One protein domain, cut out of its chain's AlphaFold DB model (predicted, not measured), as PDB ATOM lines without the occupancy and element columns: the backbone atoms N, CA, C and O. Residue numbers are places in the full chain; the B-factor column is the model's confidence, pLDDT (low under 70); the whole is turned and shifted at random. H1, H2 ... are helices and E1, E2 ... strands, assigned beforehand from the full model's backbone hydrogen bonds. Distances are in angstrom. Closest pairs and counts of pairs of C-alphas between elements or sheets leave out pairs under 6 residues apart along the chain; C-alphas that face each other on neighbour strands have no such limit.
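Overview. This is residues 483 to 640 of the 642 residues of the protein "BAI1 associated protein 3" of Myripristis murdjan (pinecone soldierfish) (UniProt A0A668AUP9). A long two-stranded hairpin, E1 and E2, with the short strand E3 added along E1, makes a narrow sheet at one side of the domain, and a cluster of three helices, H1, H2 and H3, stands at the other side. H1 reaches the sheet with its last residues, while residues 530 to 593, a long stretch with no named element, wind through the space between sheet and helices and loop out at two far points. The printed part has 158 residues, with three named helices and three named strands in the order H1 E1 E2 E3 H2 H3; the sheet has the order E2 E1 E3, all antiparallel. The class is mixed, helices and strands, with under half of the residues in named elements. The whole is compact, with a radius of gyration of the C-alphas of 16.8 A and spans of 45 by 43 by 29 A.

Arrangement. The inner strand E1, residues 507 to 515, and the edge strand E2, residues 520 to 529, form an antiparallel hairpin at 164 degrees, with N 509 and O 527 at 2.8 A. The other edge strand, E3, residues 594 to 597, is antiparallel to E1 at 143 degrees, with N 508 and O 596 at 2.8 A. H1, residues 483 to 499, only grazes the sheet, with residues 497 to 499. With residues 485 to 492 alone H1 touches H2, residues 609 to 618, at a shallow tilt of 21 degrees, opposite ways; the closest C-alphas, of Leu 485 and Ile 612, are 6.3 A apart. H3, residues 623 to 638, touches H2 at a steep tilt of 57 degrees, opposite ways, with the C-alphas of Leu 616 and Ala 625 closest at 5.2 A. H1 and H3 touch at 35.3 degrees, only just steep, the same way, with the C-alphas of Phe 483 and Glu 624 closest at 7.7 A. H2 and H3 are not on the sheet. In H1, H2 and H3 every O i to N i+4 pair is within hydrogen-bond range.

Along the chain. H1 begins at C-alpha 483, (14.659, 22.678, -12.126), and is 24.9 A long. E1 is 25.7 A long and E2 27.4 A, from C-alpha 520 at (-1.671, 19.772, -32.023); E3 has four residues and H2 ten. H3, 22.5 A long, ends at C-alpha 638, (26.162, 33.423, -31.429).

Size, cuts and confidence. The two C-alphas farthest apart, of Ala 536 and Pro 582, are 49.8 A apart. The printed part has no cut; the links E2 to E3, 64 residues, and E3 to H2, 11 residues, are long. Mean pLDDT of the printed part is 73.3, with residues 534 to 542, 558 to 567, 574 to 591, 600 to 610 and 635 to 640 under 70.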
ATOM      1  N   PHE A 483      15.927  22.515 -11.417       90.12
ATOM      2  CA  PHE A 483      14.659  22.678 -12.126       90.12
ATOM      3  C   PHE A 483      13.883  23.920 -11.668       90.12
ATOM      4  O   PHE A 483      13.473  24.721 -12.505       90.12
ATOM      5  N   GLU A 484      13.741  24.134 -10.356       90.06
ATOM      6  CA  GLU A 484      13.057  25.318  -9.811       90.06
ATOM      7  C   GLU A 484      13.772  26.621 -10.188       90.06
ATOM      8  O   GLU A 484      13.120  27.610 -10.523       90.06
ATOM      9  N   LEU A 485      15.109  26.631 -10.174       88.50
ATOM     10  CA  LEU A 485      15.894  27.787 -10.613       88.50
ATOM     11  C   LEU A 485      15.687  28.084 -12.105       88.50
ATOM     12  O   LEU A 485      15.516  29.243 -12.484       88.50
ATOM     13  N   ILE A 486      15.656  27.052 -12.953       89.00
ATOM     14  CA  ILE A 486      15.367  27.194 -14.388       89.00
ATOM     15  C   ILE A 486      13.943  27.733 -14.603       89.00
ATOM     16  O   ILE A 486      13.732  28.628 -15.422       89.00
ATOM     17  N   GLU A 487      12.957  27.240 -13.856       89.62
ATOM     18  CA  GLU A 487      11.582  27.751 -13.914       89.62
ATOM     19  C   GLU A 487      11.498  29.225 -13.498       89.62
ATOM     20  O   GLU A 487      10.896  30.032 -14.211       89.62
ATOM     21  N   GLN A 488      12.152  29.606 -12.395       87.56
ATOM     22  CA  GLN A 488      12.225  30.999 -11.945       87.56
ATOM     23  C   GLN A 488      12.885  31.905 -12.989       87.56
ATOM     24  O   GLN A 488      12.374  32.996 -13.252       87.56
ATOM     25  N   TYR A 489      13.945  31.440 -13.658       87.69
ATOM     26  CA  TYR A 489      14.566  32.169 -14.766       87.69
ATOM     27  C   TYR A 489      13.553  32.495 -15.874       87.69
ATOM     28  O   TYR A 489      13.475  33.638 -16.335       87.69
ATOM     29  N   PHE A 490      12.741  31.519 -16.300       87.19
ATOM     30  CA  PHE A 490      11.739  31.757 -17.343       87.19
ATOM     31  C   PHE A 490      10.606  32.672 -16.870       87.19
ATOM     32  O   PHE A 490      10.155  33.521 -17.641       87.19
ATOM     33  N   LEU A 491      10.180  32.564 -15.609       87.62
ATOM     34  CA  LEU A 491       9.193  33.477 -15.023       87.62
ATOM     35  C   LEU A 491       9.698  34.928 -15.005       87.62
ATOM     36  O   LEU A 491       8.953  35.841 -15.374       87.62
ATOM     37  N   GLU A 492      10.968  35.152 -14.659       85.19
ATOM     38  CA  GLU A 492      11.589  36.476 -14.734       85.19
ATOM     39  C   GLU A 492      11.681  36.992 -16.174       85.19
ATOM     40  O   GLU A 492      11.364  38.156 -16.430       85.19
ATOM     41  N   LYS A 493      12.035  36.133 -17.141       82.56
ATOM     42  CA  LYS A 493      12.048  36.497 -18.569       82.56
ATOM     43  C   LYS A 493      10.664  36.892 -19.081       82.56
ATOM     44  O   LYS A 493      10.549  37.879 -19.805       82.56
ATOM     45  N   ILE A 494       9.616  36.178 -18.673       85.44
ATOM     46  CA  ILE A 494       8.226  36.524 -18.998       85.44
ATOM     47  C   ILE A 494       7.847  37.877 -18.385       85.44
ATOM     48  O   ILE A 494       7.231  38.708 -19.052       85.44
ATOM     49  N   SER A 495       8.217  38.119 -17.125       86.94
ATOM     50  CA  SER A 495       7.978  39.403 -16.457       86.94
ATOM     51  C   SER A 495       8.672  40.549 -17.196       86.94
ATOM     52  O   SER A 495       8.036  41.550 -17.531       86.94
ATOM     53  N   HIS A 496       9.943  40.363 -17.562       83.44
ATOM     54  CA  HIS A 496      10.697  41.328 -18.355       83.44
ATOM     55  C   HIS A 496      10.008  41.615 -19.694       83.44
ATOM     56  O   HIS A 496       9.785  42.781 -20.025       83.44
ATOM     57  N   GLN A 497       9.565  40.574 -20.408       84.00
ATOM     58  CA  GLN A 497       8.856  40.720 -21.679       84.00
ATOM     59  C   GLN A 497       7.605  41.599 -21.561       84.00
ATOM     60  O   GLN A 497       7.350  42.423 -22.435       84.00
ATOM     61  N   LYS A 498       6.854  41.484 -20.460       84.06
ATOM     62  CA  LYS A 498       5.654  42.301 -20.207       84.06
ATOM     63  C   LYS A 498       5.968  43.778 -19.948       84.06
ATOM     64  O   LYS A 498       5.111  44.630 -20.171       84.06
ATOM     65  N   THR A 499       7.175  44.095 -19.481       85.06
ATOM     66  CA  THR A 499       7.614  45.485 -19.248       85.06
ATOM     67  C   THR A 499       8.186  46.160 -20.497       85.06
ATOM     68  O   THR A 499       8.224  47.392 -20.566       85.06
ATOM     69  N   LEU A 500       8.600  45.379 -21.500       81.25
ATOM     70  CA  LEU A 500       9.140  45.891 -22.754       81.25
ATOM     71  C   LEU A 500       8.021  46.491 -23.612       81.25
ATOM     72  O   LEU A 500       7.186  45.775 -24.153       81.25
ATOM     73  N   LYS A 501       8.018  47.822 -23.752       74.12
ATOM     74  CA  LYS A 501       7.072  48.551 -24.622       74.12
ATOM     75  C   LYS A 501       7.646  48.877 -26.002       74.12
ATOM     76  O   LYS A 501       6.911  48.926 -26.983       74.12
ATOM     77  N   HIS A 502       8.955  49.116 -26.079       71.56
ATOM     78  CA  HIS A 502       9.671  49.417 -27.317       71.56
ATOM     79  C   HIS A 502      11.052  48.773 -27.288       71.56
ATOM     80  O   HIS A 502      11.769  48.867 -26.292       71.56
ATOM     81  N   THR A 503      11.435  48.145 -28.394       75.06
ATOM     82  CA  THR A 503      12.742  47.511 -28.557       75.06
ATOM     83  C   THR A 503      13.372  47.937 -29.871       75.06
ATOM     84  O   THR A 503      12.691  48.157 -30.868       75.06
ATOM     85  N   ARG A 504      14.702  48.049 -29.870       75.69
ATOM     86  CA  ARG A 504      15.498  48.439 -31.045       75.69
ATOM     87  C   ARG A 504      15.715  47.298 -32.044       75.69
ATOM     88  O   ARG A 504      16.362  47.506 -33.057       75.69
ATOM     89  N   PHE A 505      15.224  46.104 -31.722       79.31
ATOM     90  CA  PHE A 505      15.458  44.876 -32.484       79.31
ATOM     91  C   PHE A 505      14.202  44.378 -33.207       79.31
ATOM     92  O   PHE A 505      14.236  43.325 -33.830       79.31
ATOM     93  N   GLY A 506      13.099  45.122 -33.106       85.94
ATOM     94  CA  GLY A 506      11.831  44.786 -33.739       85.94
ATOM     95  C   GLY A 506      10.845  44.064 -32.831       85.94
ATOM     96  O   GLY A 506      11.064  43.871 -31.631       85.94
ATOM     97  N   ARG A 507       9.707  43.695 -33.414       87.75
ATOM     98  CA  ARG A 507       8.619  42.976 -32.745       87.75
ATOM     99  C   ARG A 507       8.016  41.923 -33.662       87.75
ATOM    100  O   ARG A 507       7.947  42.117 -34.874       87.75
ATOM    101  N   ILE A 508       7.513  40.848 -33.068       88.81
ATOM    102  CA  ILE A 508       6.808  39.771 -33.762       88.81
ATOM    103  C   ILE A 508       5.419  39.618 -33.143       88.81
ATOM    104  O   ILE A 508       5.267  39.592 -31.927       88.81
ATOM    105  N   SER A 509       4.393  39.535 -33.982       88.81
ATOM    106  CA  SER A 509       3.022  39.215 -33.585       88.81
ATOM    107  C   SER A 509       2.787  37.729 -33.796       88.81
ATOM    108  O   SER A 509       2.822  37.243 -34.928       88.81
ATOM    109  N   VAL A 510       2.556  37.017 -32.700       87.81
ATOM    110  CA  VAL A 510       2.410  35.564 -32.680       87.81
ATOM    111  C   VAL A 510       1.024  35.209 -32.182       87.81
ATOM    112  O   VAL A 510       0.503  35.808 -31.242       87.81
ATOM    113  N   LYS A 511       0.425  34.198 -32.792       84.44
ATOM    114  CA  LYS A 511      -0.811  33.597 -32.325       84.44
ATOM    115  C   LYS A 511      -0.558  32.122 -32.081       84.44
ATOM    116  O   LYS A 511      -0.055  31.427 -32.952       84.44
ATOM    117  N   CYS A 512      -0.887  31.646 -30.891       83.06
ATOM    118  CA  CYS A 512      -0.702  30.249 -30.528       83.06
ATOM    119  C   CYS A 512      -2.006  29.697 -29.950       83.06
ATOM    120  O   CYS A 512      -2.725  30.391 -29.227       83.06
ATOM    121  N   TYR A 513      -2.358  28.473 -30.331       79.44
ATOM    122  CA  TYR A 513      -3.526  27.772 -29.809       79.44
ATOM    123  C   TYR A 513      -3.318  26.262 -29.865       79.44
ATOM    124  O   TYR A 513      -2.658  25.738 -30.765       79.44
ATOM    125  N   TYR A 514      -3.902  25.559 -28.898       77.06
ATOM    126  CA  TYR A 514      -3.881  24.107 -28.854       77.06
ATOM    127  C   TYR A 514      -5.182  23.525 -29.414       77.06
ATOM    128  O   TYR A 514      -6.274  23.794 -28.912       77.06
ATOM    129  N   ASP A 515      -5.052  22.723 -30.464       76.31
ATOM    130  CA  ASP A 515      -6.125  21.953 -31.080       76.31
ATOM    131  C   ASP A 515      -6.238  20.602 -30.361       76.31
ATOM    132  O   ASP A 515      -5.446  19.686 -30.596       76.31
ATOM    133  N   ALA A 516      -7.174  20.504 -29.412       74.31
ATOM    134  CA  ALA A 516      -7.311  19.327 -28.557       74.31
ATOM    135  C   ALA A 516      -7.747  18.047 -29.300       74.31
ATOM    136  O   ALA A 516      -7.170  16.996 -28.999       74.31
ATOM    137  N   PRO A 517      -8.696  18.091 -30.260       75.75
ATOM    138  CA  PRO A 517      -9.006  16.946 -31.119       75.75
ATOM    139  C   PRO A 517      -7.794  16.407 -31.888       75.75
ATOM    140  O   PRO A 517      -7.572  15.201 -31.902       75.75
ATOM    141  N   GLU A 518      -6.984  17.295 -32.471       80.25
ATOM    142  CA  GLU A 518      -5.804  16.919 -33.265       80.25
ATOM    143  C   GLU A 518      -4.534  16.736 -32.414       80.25
ATOM    144  O   GLU A 518      -3.464  16.446 -32.948       80.25
ATOM    145  N   GLN A 519      -4.626  16.940 -31.092       75.94
ATOM    146  CA  GLN A 519      -3.493  16.947 -30.155       75.94
ATOM    147  C   GLN A 519      -2.328  17.836 -30.633       75.94
ATOM    148  O   GLN A 519      -1.153  17.517 -30.436       75.94
ATOM    149  N   ARG A 520      -2.644  18.965 -31.279       77.81
ATOM    150  CA  ARG A 520      -1.671  19.772 -32.023       77.81
ATOM    151  C   ARG A 520      -1.592  21.197 -31.493       77.81
ATOM    152  O   ARG A 520      -2.554  21.957 -31.557       77.81
ATOM    153  N   LEU A 521      -0.405  21.594 -31.042       78.31
ATOM    154  CA  LEU A 521      -0.092  22.996 -30.778       78.31
ATOM    155  C   LEU A 521       0.224  23.698 -32.102       78.31
ATOM    156  O   LEU A 521       1.146  23.296 -32.809       78.31
ATOM    157  N   THR A 522      -0.534  24.740 -32.437       81.94
ATOM    158  CA  THR A 522      -0.314  25.543 -33.645       81.94
ATOM    159  C   THR A 522       0.226  26.909 -33.251       81.94
ATOM    160  O   THR A 522      -0.380  27.590 -32.424       81.94
ATOM    161  N   VAL A 523       1.352  27.310 -33.846       83.00
ATOM    162  CA  VAL A 523       1.973  28.628 -33.662       83.00
ATOM    163  C   VAL A 523       2.023  29.333 -35.014       83.00
ATOM    164  O   VAL A 523       2.732  28.909 -35.921       83.00
ATOM    165  N   GLU A 524       1.244  30.398 -35.153       85.06
ATOM    166  CA  GLU A 524       1.144  31.236 -36.345       85.06
ATOM    167  C   GLU A 524       1.938  32.529 -36.126       85.06
ATOM    168  O   GLU A 524       1.645  33.313 -35.217       85.06
ATOM    169  N   ILE A 525       2.932  32.777 -36.981       86.50
ATOM    170  CA  ILE A 525       3.620  34.068 -37.051       86.50
ATOM    171  C   ILE A 525       2.822  34.960 -37.999       86.50
ATOM    172  O   ILE A 525       2.771  34.704 -39.198       86.50
ATOM    173  N   LEU A 526       2.164  35.985 -37.459       86.56
ATOM    174  CA  LEU A 526       1.262  36.832 -38.241       86.56
ATOM    175  C   LEU A 526       2.002  37.976 -38.928       86.56
ATOM    176  O   LEU A 526       1.760  38.280 -40.091       86.56
ATOM    177  N   HIS A 527       2.869  38.652 -38.177       85.50
ATOM    178  CA  HIS A 527       3.563  39.841 -38.649       85.50
ATOM    179  C   HIS A 527       4.864  40.044 -37.883       85.50
ATOM    180  O   HIS A 527       4.914  39.804 -36.677       85.50
ATOM    181  N   ALA A 528       5.885  40.547 -38.562       85.94
ATOM    182  CA  ALA A 528       7.110  41.016 -37.943       85.94
ATOM    183  C   ALA A 528       7.419  42.431 -38.443       85.94
ATOM    184  O   ALA A 528       7.270  42.713 -39.631       85.94
ATOM    185  N   ALA A 529       7.800  43.320 -37.529       85.62
ATOM    186  CA  ALA A 529       8.020  44.737 -37.805       85.62
ATOM    187  C   ALA A 529       9.312  45.227 -37.160       85.62
ATOM    188  O   ALA A 529       9.686  44.756 -36.084       85.62
ATOM    189  N   ASP A 530       9.928  46.230 -37.785       83.38
ATOM    190  CA  ASP A 530      11.082  46.958 -37.250       83.38
ATOM    191  C   ASP A 530      12.294  46.047 -36.939       83.38
ATOM    192  O   ASP A 530      13.082  46.340 -36.040       83.38
ATOM    193  N   ILE A 531      12.427  44.919 -37.657       81.62
ATOM    194  CA  ILE A 531      13.577  44.009 -37.541       81.62
ATOM    195  C   ILE A 531      14.790  44.667 -38.199       81.62
ATOM    196  O   ILE A 531      14.714  45.127 -39.338       81.62
ATOM    197  N   ILE A 532      15.911  44.687 -37.484       75.62
ATOM    198  CA  ILE A 532      17.173  45.218 -38.002       75.62
ATOM    199  C   ILE A 532      17.909  44.180 -38.860       75.62
ATOM    200  O   ILE A 532      17.863  42.982 -38.572       75.62
ATOM    201  N   ALA A 533      18.610  44.643 -39.896       72.12
ATOM    202  CA  ALA A 533      19.591  43.837 -40.618       72.12
ATOM    203  C   ALA A 533      20.869  43.707 -39.798       72.12
ATOM    204  O   ALA A 533      21.378  44.700 -39.277       72.12
ATOM    205  N   LEU A 534      21.319  42.465 -39.635       65.81
ATOM    206  CA  LEU A 534      22.545  42.124 -38.916       65.81
ATOM    207  C   LEU A 534      23.689  41.767 -39.864       65.81
ATOM    208  O   LEU A 534      24.844  41.813 -39.459       65.81
ATOM    209  N   ASP A 535      23.395  41.477 -41.129       66.00
ATOM    210  CA  ASP A 535      24.402  41.153 -42.119       66.00
ATOM    211  C   ASP A 535      24.967  42.396 -42.821       66.00
ATOM    212  O   ASP A 535      24.324  43.434 -43.001       66.00
ATOM    213  N   ALA A 536      26.228  42.287 -43.243       58.56
ATOM    214  CA  ALA A 536      26.988  43.385 -43.843       58.56
ATOM    215  C   ALA A 536      26.412  43.892 -45.185       58.56
ATOM    216  O   ALA A 536      26.828  44.942 -45.676       58.56
ATOM    217  N   ASN A 537      25.485  43.152 -45.795       68.19
ATOM    218  CA  ASN A 537      24.838  43.490 -47.065       68.19
ATOM    219  C   ASN A 537      23.573  44.375 -46.875       68.19
ATOM    220  O   ASN A 537      23.059  44.903 -47.864       68.19
ATOM    221  N   GLY A 538      23.092  44.560 -45.633       64.00
ATOM    222  CA  GLY A 538      21.887  45.323 -45.305       64.00
ATOM    223  C   GLY A 538      20.549  44.630 -45.612       64.00
ATOM    224  O   GLY A 538      19.532  45.324 -45.681       64.00
ATOM    225  N   LEU A 539      20.522  43.307 -45.812       60.38
ATOM    226  CA  LEU A 539      19.347  42.512 -46.184       60.38
ATOM    227  C   LEU A 539      19.097  41.378 -45.178       60.38
ATOM    228  O   LEU A 539      19.690  40.319 -45.271       60.38
ATOM    229  N   SER A 540      18.121  41.520 -44.281       60.81
ATOM    230  CA  SER A 540      17.759  40.416 -43.380       60.81
ATOM    231  C   SER A 540      16.960  39.315 -44.092       60.81
ATOM    232  O   SER A 540      15.873  39.600 -44.599       60.81
ATOM    233  N   ASP A 541      17.393  38.054 -43.980       67.50
ATOM    234  CA  ASP A 541      16.565  36.849 -44.191       67.50
ATOM    235  C   ASP A 541      16.105  36.273 -42.829       67.50
ATOM    236  O   ASP A 541      16.655  35.281 -42.338       67.50
ATOM    237  N   PRO A 542      15.131  36.903 -42.134       69.75
ATOM    238  CA  PRO A 542      14.761  36.493 -40.788       69.75
ATOM    239  C   PRO A 542      14.024  35.150 -40.800       69.75
ATOM    240  O   PRO A 542      12.997  34.989 -41.460       69.75
ATOM    241  N   PHE A 543      14.489  34.206 -39.984       73.00
ATOM    242  CA  PHE A 543      13.755  32.989 -39.642       73.00
ATOM    243  C   PHE A 543      13.332  33.016 -38.168       73.00
ATOM    244  O   PHE A 543      13.925  33.707 -37.341       73.00
ATOM    245  N   VAL A 544      12.279  32.266 -37.834       75.62
ATOM    246  CA  VAL A 544      11.756  32.158 -36.465       75.62
ATOM    247  C   VAL A 544      11.869  30.717 -36.001       75.62
ATOM    248  O   VAL A 544      11.450  29.801 -36.706       75.62
ATOM    249  N   ILE A 545      12.390  30.531 -34.791       77.50
ATOM    250  CA  ILE A 545      12.448  29.232 -34.122       77.50
ATOM    251  C   ILE A 545      11.564  29.283 -32.896       77.50
ATOM    252  O   ILE A 545      11.605  30.235 -32.119       77.50
ATOM    253  N   VAL A 546      10.748  28.248 -32.753       78.50
ATOM    254  CA  VAL A 546       9.809  28.104 -31.650       78.50
ATOM    255  C   VAL A 546      10.240  26.903 -30.829       78.50
ATOM    256  O   VAL A 546      10.332  25.792 -31.346       78.50
ATOM    257  N   GLU A 547      10.484  27.136 -29.547       80.88
ATOM    258  CA  GLU A 547      10.912  26.116 -28.596       80.88
ATOM    259  C   GLU A 547       9.992  26.131 -27.370       80.88
ATOM    260  O   GLU A 547       9.554  27.192 -26.915       80.88
ATOM    261  N   LEU A 548       9.678  24.944 -26.848       83.38
ATOM    262  CA  LEU A 548       8.917  24.792 -25.612       83.38
ATOM    263  C   LEU A 548       9.884  24.672 -24.437       83.38
ATOM    264  O   LEU A 548      10.648  23.715 -24.344       83.38
ATOM    265  N   CYS A 549       9.809  25.634 -23.523       83.94
ATOM    266  CA  CYS A 549      10.666  25.724 -22.350       83.94
ATOM    267  C   CYS A 549       9.828  25.815 -21.061       83.94
ATOM    268  O   CYS A 549       8.734  26.386 -21.094       83.94
ATOM    269  N   PRO A 550      10.339  25.316 -19.920       86.12
ATOM    270  CA  PRO A 550      11.644  24.674 -19.745       86.12
ATOM    271  C   PRO A 550      11.668  23.199 -20.189       86.12
ATOM    272  O   PRO A 550      10.658  22.501 -20.151       86.12
ATOM    273  N   HIS A 551      12.841  22.716 -20.605       81.75
ATOM    274  CA  HIS A 551      13.012  21.405 -21.247       81.75
ATOM    275  C   HIS A 551      12.599  20.219 -20.377       81.75
ATOM    276  O   HIS A 551      12.051  19.247 -20.891       81.75
ATOM    277  N   HIS A 552      12.808  20.298 -19.064       82.12
ATOM    278  CA  HIS A 552      12.414  19.233 -18.145       82.12
ATOM    279  C   HIS A 552      10.894  19.052 -18.040       82.12
ATOM    280  O   HIS A 552      10.441  17.952 -17.735       82.12
ATOM    281  N   LEU A 553      10.104  20.089 -18.345       83.81
ATOM    282  CA  LEU A 553       8.643  19.993 -18.463       83.81
ATOM    283  C   LEU A 553       8.194  19.538 -19.862       83.81
ATOM    284  O   LEU A 553       7.095  19.004 -20.010       83.81
ATOM    285  N   PHE A 554       9.044  19.705 -20.881       82.75
ATOM    286  CA  PHE A 554       8.771  19.338 -22.277       82.75
ATOM    287  C   PHE A 554       9.852  18.415 -22.879       82.75
ATOM    288  O   PHE A 554      10.380  18.708 -23.951       82.75
ATOM    289  N   PRO A 555      10.167  17.255 -22.268       75.50
ATOM    290  CA  PRO A 555      11.314  16.426 -22.666       75.50
ATOM    291  C   PRO A 555      11.188  15.808 -24.068       75.50
ATOM    292  O   PRO A 555      12.177  15.388 -24.660       75.50
ATOM    293  N   MET A 556       9.965  15.728 -24.601       75.50
ATOM    294  CA  MET A 556       9.674  15.211 -25.943       75.50
ATOM    295  C   MET A 556       9.693  16.305 -27.024       75.50
ATOM    296  O   MET A 556       9.593  15.990 -28.212       75.50
ATOM    297  N   ALA A 557       9.794  17.583 -26.641       71.31
ATOM    298  CA  ALA A 557       9.907  18.676 -27.594       71.31
ATOM    299  C   ALA A 557      11.309  18.649 -28.215       71.31
ATOM    300  O   ALA A 557      12.319  18.766 -27.526       71.31
ATOM    301  N   LYS A 558      11.380  18.453 -29.534       62.03
ATOM    302  CA  LYS A 558      12.654  18.482 -30.257       62.03
ATOM    303  C   LYS A 558      13.142  19.926 -30.330       62.03
ATOM    304  O   LYS A 558      12.483  20.745 -30.968       62.03
ATOM    305  N   SER A 559      14.297  20.218 -29.739       57.00
ATOM    306  CA  SER A 559      15.020  21.452 -30.030       57.00
ATOM    307  C   SER A 559      15.631  21.335 -31.430       57.00
ATOM    308  O   SER A 559      16.255  20.327 -31.773       57.00
ATOM    309  N   GLN A 560      15.397  22.326 -32.291       55.84
ATOM    310  CA  GLN A 560      16.101  22.399 -33.570       55.84
ATOM    311  C   GLN A 560      17.469  23.046 -33.318       55.84
ATOM    312  O   GLN A 560      17.497  24.172 -32.821       55.84
ATOM    313  N   PRO A 561      18.598  22.382 -33.636       46.50
ATOM    314  CA  PRO A 561      19.897  23.035 -33.597       46.50
ATOM    315  C   PRO A 561      19.897  24.139 -34.651       46.50
ATOM    316  O   PRO A 561      19.777  23.877 -35.848       46.50
ATOM    317  N   ALA A 562      19.986  25.375 -34.186       50.62
ATOM    318  CA  ALA A 562      19.996  26.547 -35.031       50.62
ATOM    319  C   ALA A 562      21.350  27.219 -34.908       50.62
ATOM    320  O   ALA A 562      21.775  27.497 -33.788       50.62
ATOM    321  N   PRO A 563      22.033  27.480 -36.026       43.72
ATOM    322  CA  PRO A 563      23.383  27.996 -35.947       43.72
ATOM    323  C   PRO A 563      23.435  29.451 -35.440       43.72
ATOM    324  O   PRO A 563      24.487  29.853 -34.963       43.72
ATOM    325  N   PHE A 564      22.324  30.210 -35.449       51.00
ATOM    326  CA  PHE A 564      22.306  31.628 -35.053       51.00
ATOM    327  C   PHE A 564      20.922  32.049 -34.513       51.00
ATOM    328  O   PHE A 564      19.945  32.019 -35.253       51.00
ATOM    329  N   LEU A 565      20.797  32.448 -33.239       53.81
ATOM    330  CA  LEU A 565      19.537  32.986 -32.686       53.81
ATOM    331  C   LEU A 565      19.774  34.355 -32.026       53.81
ATOM    332  O   LEU A 565      20.060  34.424 -30.831       53.81
ATOM    333  N   PRO A 566      19.640  35.466 -32.773       57.19
ATOM    334  CA  PRO A 566      20.124  36.760 -32.304       57.19
ATOM    335  C   PRO A 566      19.195  37.480 -31.311       57.19
ATOM    336  O   PRO A 566      19.665  38.338 -30.558       57.19
ATOM    337  N   PHE A 567      17.889  37.166 -31.284       62.72
ATOM    338  CA  PHE A 567      16.909  37.898 -30.466       62.72
ATOM    339  C   PHE A 567      15.832  36.999 -29.829       62.72
ATOM    340  O   PHE A 567      14.823  36.697 -30.470       62.72
ATOM    341  N   PRO A 568      15.988  36.596 -28.555       70.94
ATOM    342  CA  PRO A 568      14.962  35.837 -27.849       70.94
ATOM    343  C   PRO A 568      13.760  36.698 -27.422       70.94
ATOM    344  O   PRO A 568      13.889  37.869 -27.046       70.94
ATOM    345  N   ALA A 569      12.587  36.064 -27.405       72.00
ATOM    346  CA  ALA A 569      11.364  36.543 -26.769       72.00
ATOM    347  C   ALA A 569      10.627  35.357 -26.124       72.00
ATOM    348  O   ALA A 569      10.622  34.261 -26.679       72.00
ATOM    349  N   VAL A 570      10.008  35.560 -24.955       79.69
ATOM    350  CA  VAL A 570       9.355  34.485 -24.181       79.69
ATOM    351  C   VAL A 570       7.931  34.889 -23.813       79.69
ATOM    352  O   VAL A 570       7.699  36.017 -23.386       79.69
ATOM    353  N   ALA A 571       6.981  33.962 -23.939       77.19
ATOM    354  CA  ALA A 571       5.592  34.137 -23.525       77.19
ATOM    355  C   ALA A 571       5.101  32.894 -22.767       77.19
ATOM    356  O   ALA A 571       5.492  31.780 -23.122       77.19
ATOM    357  N   PRO A 572       4.248  33.044 -21.738       79.31
ATOM    358  CA  PRO A 572       3.681  31.900 -21.043       79.31
ATOM    359  C   PRO A 572       2.645  31.199 -21.928       79.31
ATOM    360  O   PRO A 572       1.823  31.844 -22.575       79.31
ATOM    361  N   LEU A 573       2.616  29.862 -21.891       75.38
ATOM    362  CA  LEU A 573       1.615  29.072 -22.623       75.38
ATOM    363  C   LEU A 573       0.169  29.407 -22.217       75.38
ATOM    364  O   LEU A 573      -0.751  29.220 -23.004       75.38
ATOM    365  N   SER A 574      -0.033  29.925 -21.003       68.56
ATOM    366  CA  SER A 574      -1.340  30.333 -20.482       68.56
ATOM    367  C   SER A 574      -1.906  31.609 -21.106       68.56
ATOM    368  O   SER A 574      -3.115  31.823 -20.997       68.56
ATOM    369  N   ASP A 575      -1.078  32.427 -21.768       66.25
ATOM    370  CA  ASP A 575      -1.554  33.555 -22.584       66.25
ATOM    371  C   ASP A 575      -2.218  33.054 -23.886       66.25
ATOM    372  O   ASP A 575      -2.854  33.821 -24.608       66.25
ATOM    373  N   PHE A 576      -2.131  31.748 -24.157       65.50
ATOM    374  CA  PHE A 576      -2.696  31.071 -25.315       65.50
ATOM    375  C   PHE A 576      -3.803  30.084 -24.905       65.50
ATOM    376  O   PHE A 576      -3.910  29.662 -23.751       65.50
ATOM    377  N   CYS A 577      -4.679  29.713 -25.846       60.75
ATOM    378  CA  CYS A 577      -5.753  28.755 -25.565       60.75
ATOM    379  C   CYS A 577      -5.178  27.359 -25.271       60.75
ATOM    380  O   CYS A 577      -4.747  26.662 -26.190       60.75
ATOM    381  N   TRP A 578      -5.213  26.966 -23.994       60.78
ATOM    382  CA  TRP A 578      -4.734  25.686 -23.463       60.78
ATOM    383  C   TRP A 578      -5.893  24.852 -22.874       60.78
ATOM    384  O   TRP A 578      -6.855  25.442 -22.360       60.78
ATOM    385  N   PRO A 579      -5.841  23.502 -22.901       50.91
ATOM    386  CA  PRO A 579      -6.860  22.656 -22.277       50.91
ATOM    387  C   PRO A 579      -7.023  22.954 -20.778       50.91
ATOM    388  O   PRO A 579      -6.041  22.971 -20.039       50.91
ATOM    389  N   GLY A 580      -8.264  23.179 -20.322       52.69
ATOM    390  CA  GLY A 580      -8.594  23.375 -18.899       52.69
ATOM    391  C   GLY A 580      -9.066  24.777 -18.480       52.69
ATOM    392  O   GLY A 580      -9.310  24.992 -17.295       52.69
ATOM    393  N   ARG A 581      -9.247  25.733 -19.407       50.88
ATOM    394  CA  ARG A 581      -9.929  27.021 -19.135       50.88
ATOM    395  C   ARG A 581     -11.347  27.069 -19.732       50.88
ATOM    396  O   ARG A 581     -11.552  26.536 -20.819       50.88
ATOM    397  N   PRO A 582     -12.299  27.790 -19.104       44.38
ATOM    398  CA  PRO A 582     -13.694  27.878 -19.563       44.38
ATOM    399  C   PRO A 582     -13.899  28.576 -20.926       44.38
ATOM    400  O   PRO A 582     -14.995  28.508 -21.469       44.38
ATOM    401  N   ASN A 583     -12.859  29.195 -21.507       44.06
ATOM    402  CA  ASN A 583     -12.913  29.914 -22.792       44.06
ATOM    403  C   ASN A 583     -12.126  29.230 -23.934       44.06
ATOM    404  O   ASN A 583     -11.791  29.884 -24.923       44.06
ATOM    405  N   ALA A 584     -11.788  27.941 -23.821       48.84
ATOM    406  CA  ALA A 584     -11.119  27.210 -24.899       48.84
ATOM    407  C   ALA A 584     -12.087  26.969 -26.079       48.84
ATOM    408  O   ALA A 584     -12.810  25.977 -26.124       48.84
ATOM    409  N   SER A 585     -12.131  27.906 -27.029       49.78
ATOM    410  CA  SER A 585     -12.820  27.728 -28.313       49.78
ATOM    411  C   SER A 585     -12.136  26.621 -29.120       49.78
ATOM    412  O   SER A 585     -10.930  26.684 -29.345       49.78
ATOM    413  N   ALA A 586     -12.916  25.654 -29.615       48.53
ATOM    414  CA  ALA A 586     -12.457  24.487 -30.384       48.53
ATOM    415  C   ALA A 586     -11.851  24.807 -31.769       48.53
ATOM    416  O   ALA A 586     -11.512  23.911 -32.531       48.53
ATOM    417  N   ALA A 587     -11.706  26.081 -32.119       53.75
ATOM    418  CA  ALA A 587     -10.995  26.522 -33.306       53.75
ATOM    419  C   ALA A 587     -10.367  27.878 -32.992       53.75
ATOM    420  O   ALA A 587     -11.065  28.769 -32.500       53.75
ATOM    421  N   GLY A 588      -9.078  28.057 -33.292       54.19
ATOM    422  CA  GLY A 588      -8.270  29.246 -32.988       54.19
ATOM    423  C   GLY A 588      -8.744  30.583 -33.587       54.19
ATOM    424  O   GLY A 588      -7.946  31.499 -33.728       54.19
ATOM    425  N   LYS A 589     -10.017  30.748 -33.966       54.66
ATOM    426  CA  LYS A 589     -10.582  31.960 -34.578       54.66
ATOM    427  C   LYS A 589     -10.791  33.130 -33.603       54.66
ATOM    428  O   LYS A 589     -10.912  34.252 -34.077       54.66
ATOM    429  N   SER A 590     -10.804  32.911 -32.283       58.62
ATOM    430  CA  SER A 590     -11.020  33.975 -31.278       58.62
ATOM    431  C   SER A 590      -9.789  34.343 -30.437       58.62
ATOM    432  O   SER A 590      -9.897  35.181 -29.543       58.62
ATOM    433  N   VAL A 591      -8.624  33.739 -30.695       66.44
ATOM    434  CA  VAL A 591      -7.408  34.004 -29.907       66.44
ATOM    435  C   VAL A 591      -6.761  35.301 -30.379       66.44
ATOM    436  O   VAL A 591      -6.347  35.401 -31.537       66.44
ATOM    437  N   GLN A 592      -6.689  36.287 -29.482       73.31
ATOM    438  CA  GLN A 592      -5.999  37.549 -29.737       73.31
ATOM    439  C   GLN A 592      -4.495  37.294 -29.928       73.31
ATOM    440  O   GLN A 592      -3.911  36.529 -29.158       73.31
ATOM    441  N   PRO A 593      -3.857  37.905 -30.941       81.75
ATOM    442  CA  PRO A 593      -2.423  37.773 -31.133       81.75
ATOM    443  C   PRO A 593      -1.646  38.474 -30.018       81.75
ATOM    444  O   PRO A 593      -2.017  39.555 -29.560       81.75
ATOM    445  N   VAL A 594      -0.535  37.864 -29.615       85.06
ATOM    446  CA  VAL A 594       0.396  38.405 -28.626       85.06
ATOM    447  C   VAL A 594       1.545  39.083 -29.366       85.06
ATOM    448  O   VAL A 594       2.176  38.488 -30.242       85.06
ATOM    449  N   ILE A 595       1.822  40.337 -29.013       86.88
ATOM    450  CA  ILE A 595       2.965  41.082 -29.544       86.88
ATOM    451  C   ILE A 595       4.166  40.818 -28.641       86.88
ATOM    452  O   ILE A 595       4.142  41.115 -27.449       86.88
ATOM    453  N   LEU A 596       5.225  40.271 -29.227       87.88
ATOM    454  CA  LEU A 596       6.485  39.987 -28.567       87.88
ATOM    455  C   LEU A 596       7.551  40.954 -29.065       87.88
ATOM    456  O   LEU A 596       7.883  40.996 -30.248       87.88
ATOM    457  N   HIS A 597       8.097  41.730 -28.141       86.94
ATOM    458  CA  HIS A 597       9.215  42.615 -28.405       86.94
ATOM    459  C   HIS A 597      10.529  41.828 -28.391       86.94
ATOM    460  O   HIS A 597      10.781  41.059 -27.466       86.94
ATOM    461  N   LEU A 598      11.352  42.001 -29.425       84.88
ATOM    462  CA  LEU A 598      12.639  41.323 -29.559       84.88
ATOM    463  C   LEU A 598      13.694  42.025 -28.704       84.88
ATOM    464  O   LEU A 598      13.835  43.247 -28.766       84.88
ATOM    465  N   SER A 599      14.447  41.271 -27.906       75.81
ATOM    466  CA  SER A 599      15.478  41.812 -27.012       75.81
ATOM    467  C   SER A 599      16.819  41.114 -27.241       75.81
ATOM    468  O   SER A 599      16.847  39.974 -27.695       75.81
ATOM    469  N   ARG A 600      17.944  41.782 -26.939       69.19
ATOM    470  CA  ARG A 600      19.245  41.100 -26.818       69.19
ATOM    471  C   ARG A 600      19.463  40.695 -25.368       69.19
ATOM    472  O   ARG A 600      19.290  41.518 -24.473       69.19
ATOM    473  N   ASN A 601      19.968  39.483 -25.164       57.22
ATOM    474  CA  ASN A 601      20.379  38.942 -23.868       57.22
ATOM    475  C   ASN A 601      21.623  39.628 -23.263       57.22
ATOM    476  O   ASN A 601      22.284  39.030 -22.429       57.22
ATOM    477  N   LYS A 602      21.966  40.882 -23.608       50.88
ATOM    478  CA  LYS A 602      23.004  41.577 -22.833       50.88
ATOM    479  C   LYS A 602      22.437  41.828 -21.436       50.88
ATOM    480  O   LYS A 602      21.426  42.527 -21.341       50.88
ATOM    481  N   PRO A 603      23.059  41.322 -20.356       46.69
ATOM    482  CA  PRO A 603      22.663  41.674 -19.005       46.69
ATOM    483  C   PRO A 603      23.079  43.127 -18.763       46.69
ATOM    484  O   PRO A 603      24.110  43.412 -18.150       46.69
ATOM    485  N   SER A 604      22.299  44.071 -19.292       36.78
ATOM    486  CA  SER A 604      22.474  45.496 -19.067       36.78
ATOM    487  C   SER A 604      22.170  45.768 -17.604       36.78
ATOM    488  O   SER A 604      21.020  46.003 -17.275       36.78
ATOM    489  N   GLY A 605      23.186  45.648 -16.743       37.09
ATOM    490  CA  GLY A 605      23.366  46.304 -15.438       37.09
ATOM    491  C   GLY A 605      22.303  46.171 -14.341       37.09
ATOM    492  O   GLY A 605      22.635  46.378 -13.182       37.09
ATOM    493  N   THR A 606      21.062  45.821 -14.644       35.88
ATOM    494  CA  THR A 606      19.907  46.137 -13.816       35.88
ATOM    495  C   THR A 606      18.896  44.990 -13.871       35.88
ATOM    496  O   THR A 606      18.186  44.819 -14.858       35.88
ATOM    497  N   TYR A 607      18.871  44.270 -12.746       41.69
ATOM    498  CA  TYR A 607      17.805  43.439 -12.170       41.69
ATOM    499  C   TYR A 607      17.709  41.928 -12.542       41.69
ATOM    500  O   TYR A 607      17.544  41.524 -13.690       41.69
ATOM    501  N   THR A 608      17.862  41.129 -11.471       48.56
ATOM    502  CA  THR A 608      17.388  39.758 -11.141       48.56
ATOM    503  C   THR A 608      17.865  38.511 -11.896       48.56
ATOM    504  O   THR A 608      18.134  37.508 -11.239       48.56
ATOM    505  N   VAL A 609      18.131  38.546 -13.206       55.69
ATOM    506  CA  VAL A 609      18.526  37.300 -13.917       55.69
ATOM    507  C   VAL A 609      19.942  36.827 -13.531       55.69
ATOM    508  O   VAL A 609      20.260  35.637 -13.566       55.69
ATOM    509  N   LYS A 610      20.809  37.767 -13.122       69.12
ATOM    510  CA  LYS A 610      22.203  37.500 -12.720       69.12
ATOM    511  C   LYS A 610      22.312  36.538 -11.524       69.12
ATOM    512  O   LYS A 610      23.098  35.602 -11.639       69.12
ATOM    513  N   PRO A 611      21.577  36.732 -10.409       79.00
ATOM    514  CA  PRO A 611      21.552  35.786  -9.294       79.00
ATOM    515  C   PRO A 611      21.292  34.337  -9.713       79.00
ATOM    516  O   PRO A 611      22.120  33.477  -9.426       79.00
ATOM    517  N   ILE A 612      20.205  34.070 -10.448       83.62
ATOM    518  CA  ILE A 612      19.814  32.705 -10.836       83.62
ATOM    519  C   ILE A 612      20.872  32.071 -11.745       83.62
ATOM    520  O   ILE A 612      21.321  30.954 -11.490       83.62
ATOM    521  N   MET A 613      21.332  32.805 -12.763       84.19
ATOM    522  CA  MET A 613      22.382  32.319 -13.667       84.19
ATOM    523  C   MET A 613      23.683  32.012 -12.927       84.19
ATOM    524  O   MET A 613      24.309  30.989 -13.181       84.19
ATOM    525  N   ARG A 614      24.065  32.862 -11.970       86.06
ATOM    526  CA  ARG A 614      25.245  32.658 -11.124       86.06
ATOM    527  C   ARG A 614      25.117  31.410 -10.244       86.06
ATOM    528  O   ARG A 614      26.122  30.747 -10.012       86.06
ATOM    529  N   MET A 615      23.912  31.093  -9.763       86.12
ATOM    530  CA  MET A 615      23.656  29.868  -8.995       86.12
ATOM    531  C   MET A 615      23.750  28.618  -9.860       86.12
ATOM    532  O   MET A 615      24.389  27.649  -9.459       86.12
ATOM    533  N   LEU A 616      23.151  28.643 -11.052       87.00
ATOM    534  CA  LEU A 616      23.202  27.519 -11.987       87.00
ATOM    535  C   LEU A 616      24.635  27.254 -12.477       87.00
ATOM    536  O   LEU A 616      25.064  26.104 -12.492       87.00
ATOM    537  N   ASP A 617      25.404  28.304 -12.793       86.69
ATOM    538  CA  ASP A 617      26.805  28.190 -13.239       86.69
ATOM    539  C   ASP A 617      27.702  27.554 -12.161       86.69
ATOM    540  O   ASP A 617      28.579  26.752 -12.470       86.69
ATOM    541  N   ALA A 618      27.432  27.833 -10.879       86.31
ATOM    542  CA  ALA A 618      28.182  27.269  -9.758       86.31
ATOM    543  C   ALA A 618      27.917  25.769  -9.507       86.31
ATOM    544  O   ALA A 618      28.709  25.114  -8.829       86.31
ATOM    545  N   ARG A 619      26.833  25.189 -10.042       88.56
ATOM    546  CA  ARG A 619      26.475  23.771  -9.844       88.56
ATOM    547  C   ARG A 619      27.194  22.863 -10.840       88.56
ATOM    548  O   ARG A 619      26.571  22.278 -11.719       88.56
ATOM    549  N   ILE A 620      28.513  22.736 -10.706       84.38
ATOM    550  CA  ILE A 620      29.369  22.001 -11.663       84.38
ATOM    551  C   ILE A 620      29.009  20.503 -11.739       84.38
ATOM    552  O   ILE A 620      29.122  19.890 -12.798       84.38
ATOM    553  N   GLY A 621      28.550  19.912 -10.630       81.62
ATOM    554  CA  GLY A 621      28.149  18.501 -10.564       81.62
ATOM    555  C   GLY A 621      26.726  18.200 -11.054       81.62
ATOM    556  O   GLY A 621      26.375  17.029 -11.188       81.62
ATOM    557  N   ASP A 622      25.907  19.222 -11.320       86.38
ATOM    558  CA  ASP A 622      24.519  19.050 -11.753       86.38
ATOM    559  C   ASP A 622      24.421  19.122 -13.280       86.38
ATOM    560  O   ASP A 622      24.625  20.170 -13.898       86.38
ATOM    561  N   ARG A 623      24.096  17.986 -13.901       87.06
ATOM    562  CA  ARG A 623      24.024  17.868 -15.360       87.06
ATOM    563  C   ARG A 623      22.998  18.816 -15.982       87.06
ATOM    564  O   ARG A 623      23.272  19.349 -17.054       87.06
ATOM    565  N   GLU A 624      21.846  19.007 -15.345       86.94
ATOM    566  CA  GLU A 624      20.771  19.833 -15.896       86.94
ATOM    567  C   GLU A 624      21.154  21.312 -15.847       86.94
ATOM    568  O   GLU A 624      21.035  22.023 -16.845       86.94
ATOM    569  N   ALA A 625      21.694  21.762 -14.709       86.88
ATOM    570  CA  ALA A 625      22.168  23.134 -14.560       86.88
ATOM    571  C   ALA A 625      23.267  23.462 -15.585       86.88
ATOM    572  O   ALA A 625      23.209  24.499 -16.249       86.88
ATOM    573  N   GLN A 626      24.236  22.559 -15.766       89.06
ATOM    574  CA  GLN A 626      25.338  22.757 -16.711       89.06
ATOM    575  C   GLN A 626      24.888  22.724 -18.174       89.06
ATOM    576  O   GLN A 626      25.387  23.504 -18.983       89.06
ATOM    577  N   GLU A 627      23.943  21.853 -18.531       86.56
ATOM    578  CA  GLU A 627      23.367  21.822 -19.878       86.56
ATOM    579  C   GLU A 627      22.603  23.117 -20.183       86.56
ATOM    580  O   GLU A 627      22.803  23.722 -21.236       86.56
ATOM    581  N   PHE A 628      21.789  23.591 -19.239       86.38
ATOM    582  CA  PHE A 628      21.046  24.840 -19.380       86.38
ATOM    583  C   PHE A 628      21.972  26.055 -19.544       86.38
ATOM    584  O   PHE A 628      21.801  26.855 -20.467       86.38
ATOM    585  N   VAL A 629      22.996  26.172 -18.690       85.38
ATOM    586  CA  VAL A 629      23.985  27.258 -18.764       85.38
ATOM    587  C   VAL A 629      24.782  27.198 -20.065       85.38
ATOM    588  O   VAL A 629      25.015  28.241 -20.677       85.38
ATOM    589  N   ARG A 630      25.177  26.002 -20.526       82.94
ATOM    590  CA  ARG A 630      25.890  25.837 -21.800       82.94
ATOM    591  C   ARG A 630      25.055  26.345 -22.970       82.94
ATOM    592  O   ARG A 630      25.555  27.157 -23.739       82.94
ATOM    593  N   ARG A 631      23.786  25.939 -23.063       78.19
ATOM    594  CA  ARG A 631      22.883  26.393 -24.132       78.19
ATOM    595  C   ARG A 631      22.701  27.904 -24.132       78.19
ATOM    596  O   ARG A 631      22.729  28.523 -25.188       78.19
ATOM    597  N   LEU A 632      22.561  28.518 -22.956       77.50
ATOM    598  CA  LEU A 632      22.467  29.977 -22.865       77.50
ATOM    599  C   LEU A 632      23.760  30.672 -23.308       77.50
ATOM    600  O   LEU A 632      23.679  31.653 -24.042       77.50
ATOM    601  N   LYS A 633      24.933  30.149 -22.929       76.44
ATOM    602  CA  LYS A 633      26.236  30.671 -23.378       76.44
ATOM    603  C   LYS A 633      26.445  30.490 -24.887       76.44
ATOM    604  O   LYS A 633      27.009  31.373 -25.521       76.44
ATOM    605  N   GLU A 634      25.985  29.385 -25.474       71.50
ATOM    606  CA  GLU A 634      26.009  29.162 -26.929       71.50
ATOM    607  C   GLU A 634      25.120  30.172 -27.664       71.50
ATOM    608  O   GLU A 634      25.561  30.775 -28.645       71.50
ATOM    609  N   ILE A 635      23.914  30.431 -27.142       67.44
ATOM    610  CA  ILE A 635      23.025  31.474 -27.665       67.44
ATOM    611  C   ILE A 635      23.705  32.847 -27.558       67.44
ATOM    612  O   ILE A 635      23.767  33.555 -28.552       67.44
ATOM    613  N   GLU A 636      24.279  33.211 -26.406       65.62
ATOM    614  CA  GLU A 636      24.979  34.496 -26.226       65.62
ATOM    615  C   GLU A 636      26.199  34.650 -27.141       65.62
ATOM    616  O   GLU A 636      26.370  35.702 -27.752       65.62
ATOM    617  N   LYS A 637      27.020  33.607 -27.291       61.62
ATOM    618  CA  LYS A 637      28.193  33.633 -28.173       61.62
ATOM    619  C   LYS A 637      27.792  33.840 -29.635       61.62
ATOM    620  O   LYS A 637      28.417  34.640 -30.325       61.62
ATOM    621  N   SER A 638      26.707  33.201 -30.081       56.47
ATOM    622  CA  SER A 638      26.162  33.423 -31.429       56.47
ATOM    623  C   SER A 638      25.689  34.867 -31.668       56.47
ATOM    624  O   SER A 638      25.514  35.266 -32.810       56.47
ATOM    625  N   MET A 639      25.504  35.664 -30.606       56.41
ATOM    626  CA  MET A 639      25.112  37.078 -30.680       56.41
ATOM    627  C   MET A 639      26.295  38.063 -30.682       56.41
ATOM    628  O   MET A 639      26.059  39.263 -30.856       56.41
ATOM    629  N   GLU A 640      27.521  37.602 -30.396       50.72
ATOM    630  CA  GLU A 640      28.745  38.425 -30.350       50.72
ATOM    631  C   GLU A 640      29.632  38.274 -31.593       50.72
ATOM    632  O   GLU A 640      30.446  39.156 -31.856       50.72
TER     633      GLU A 640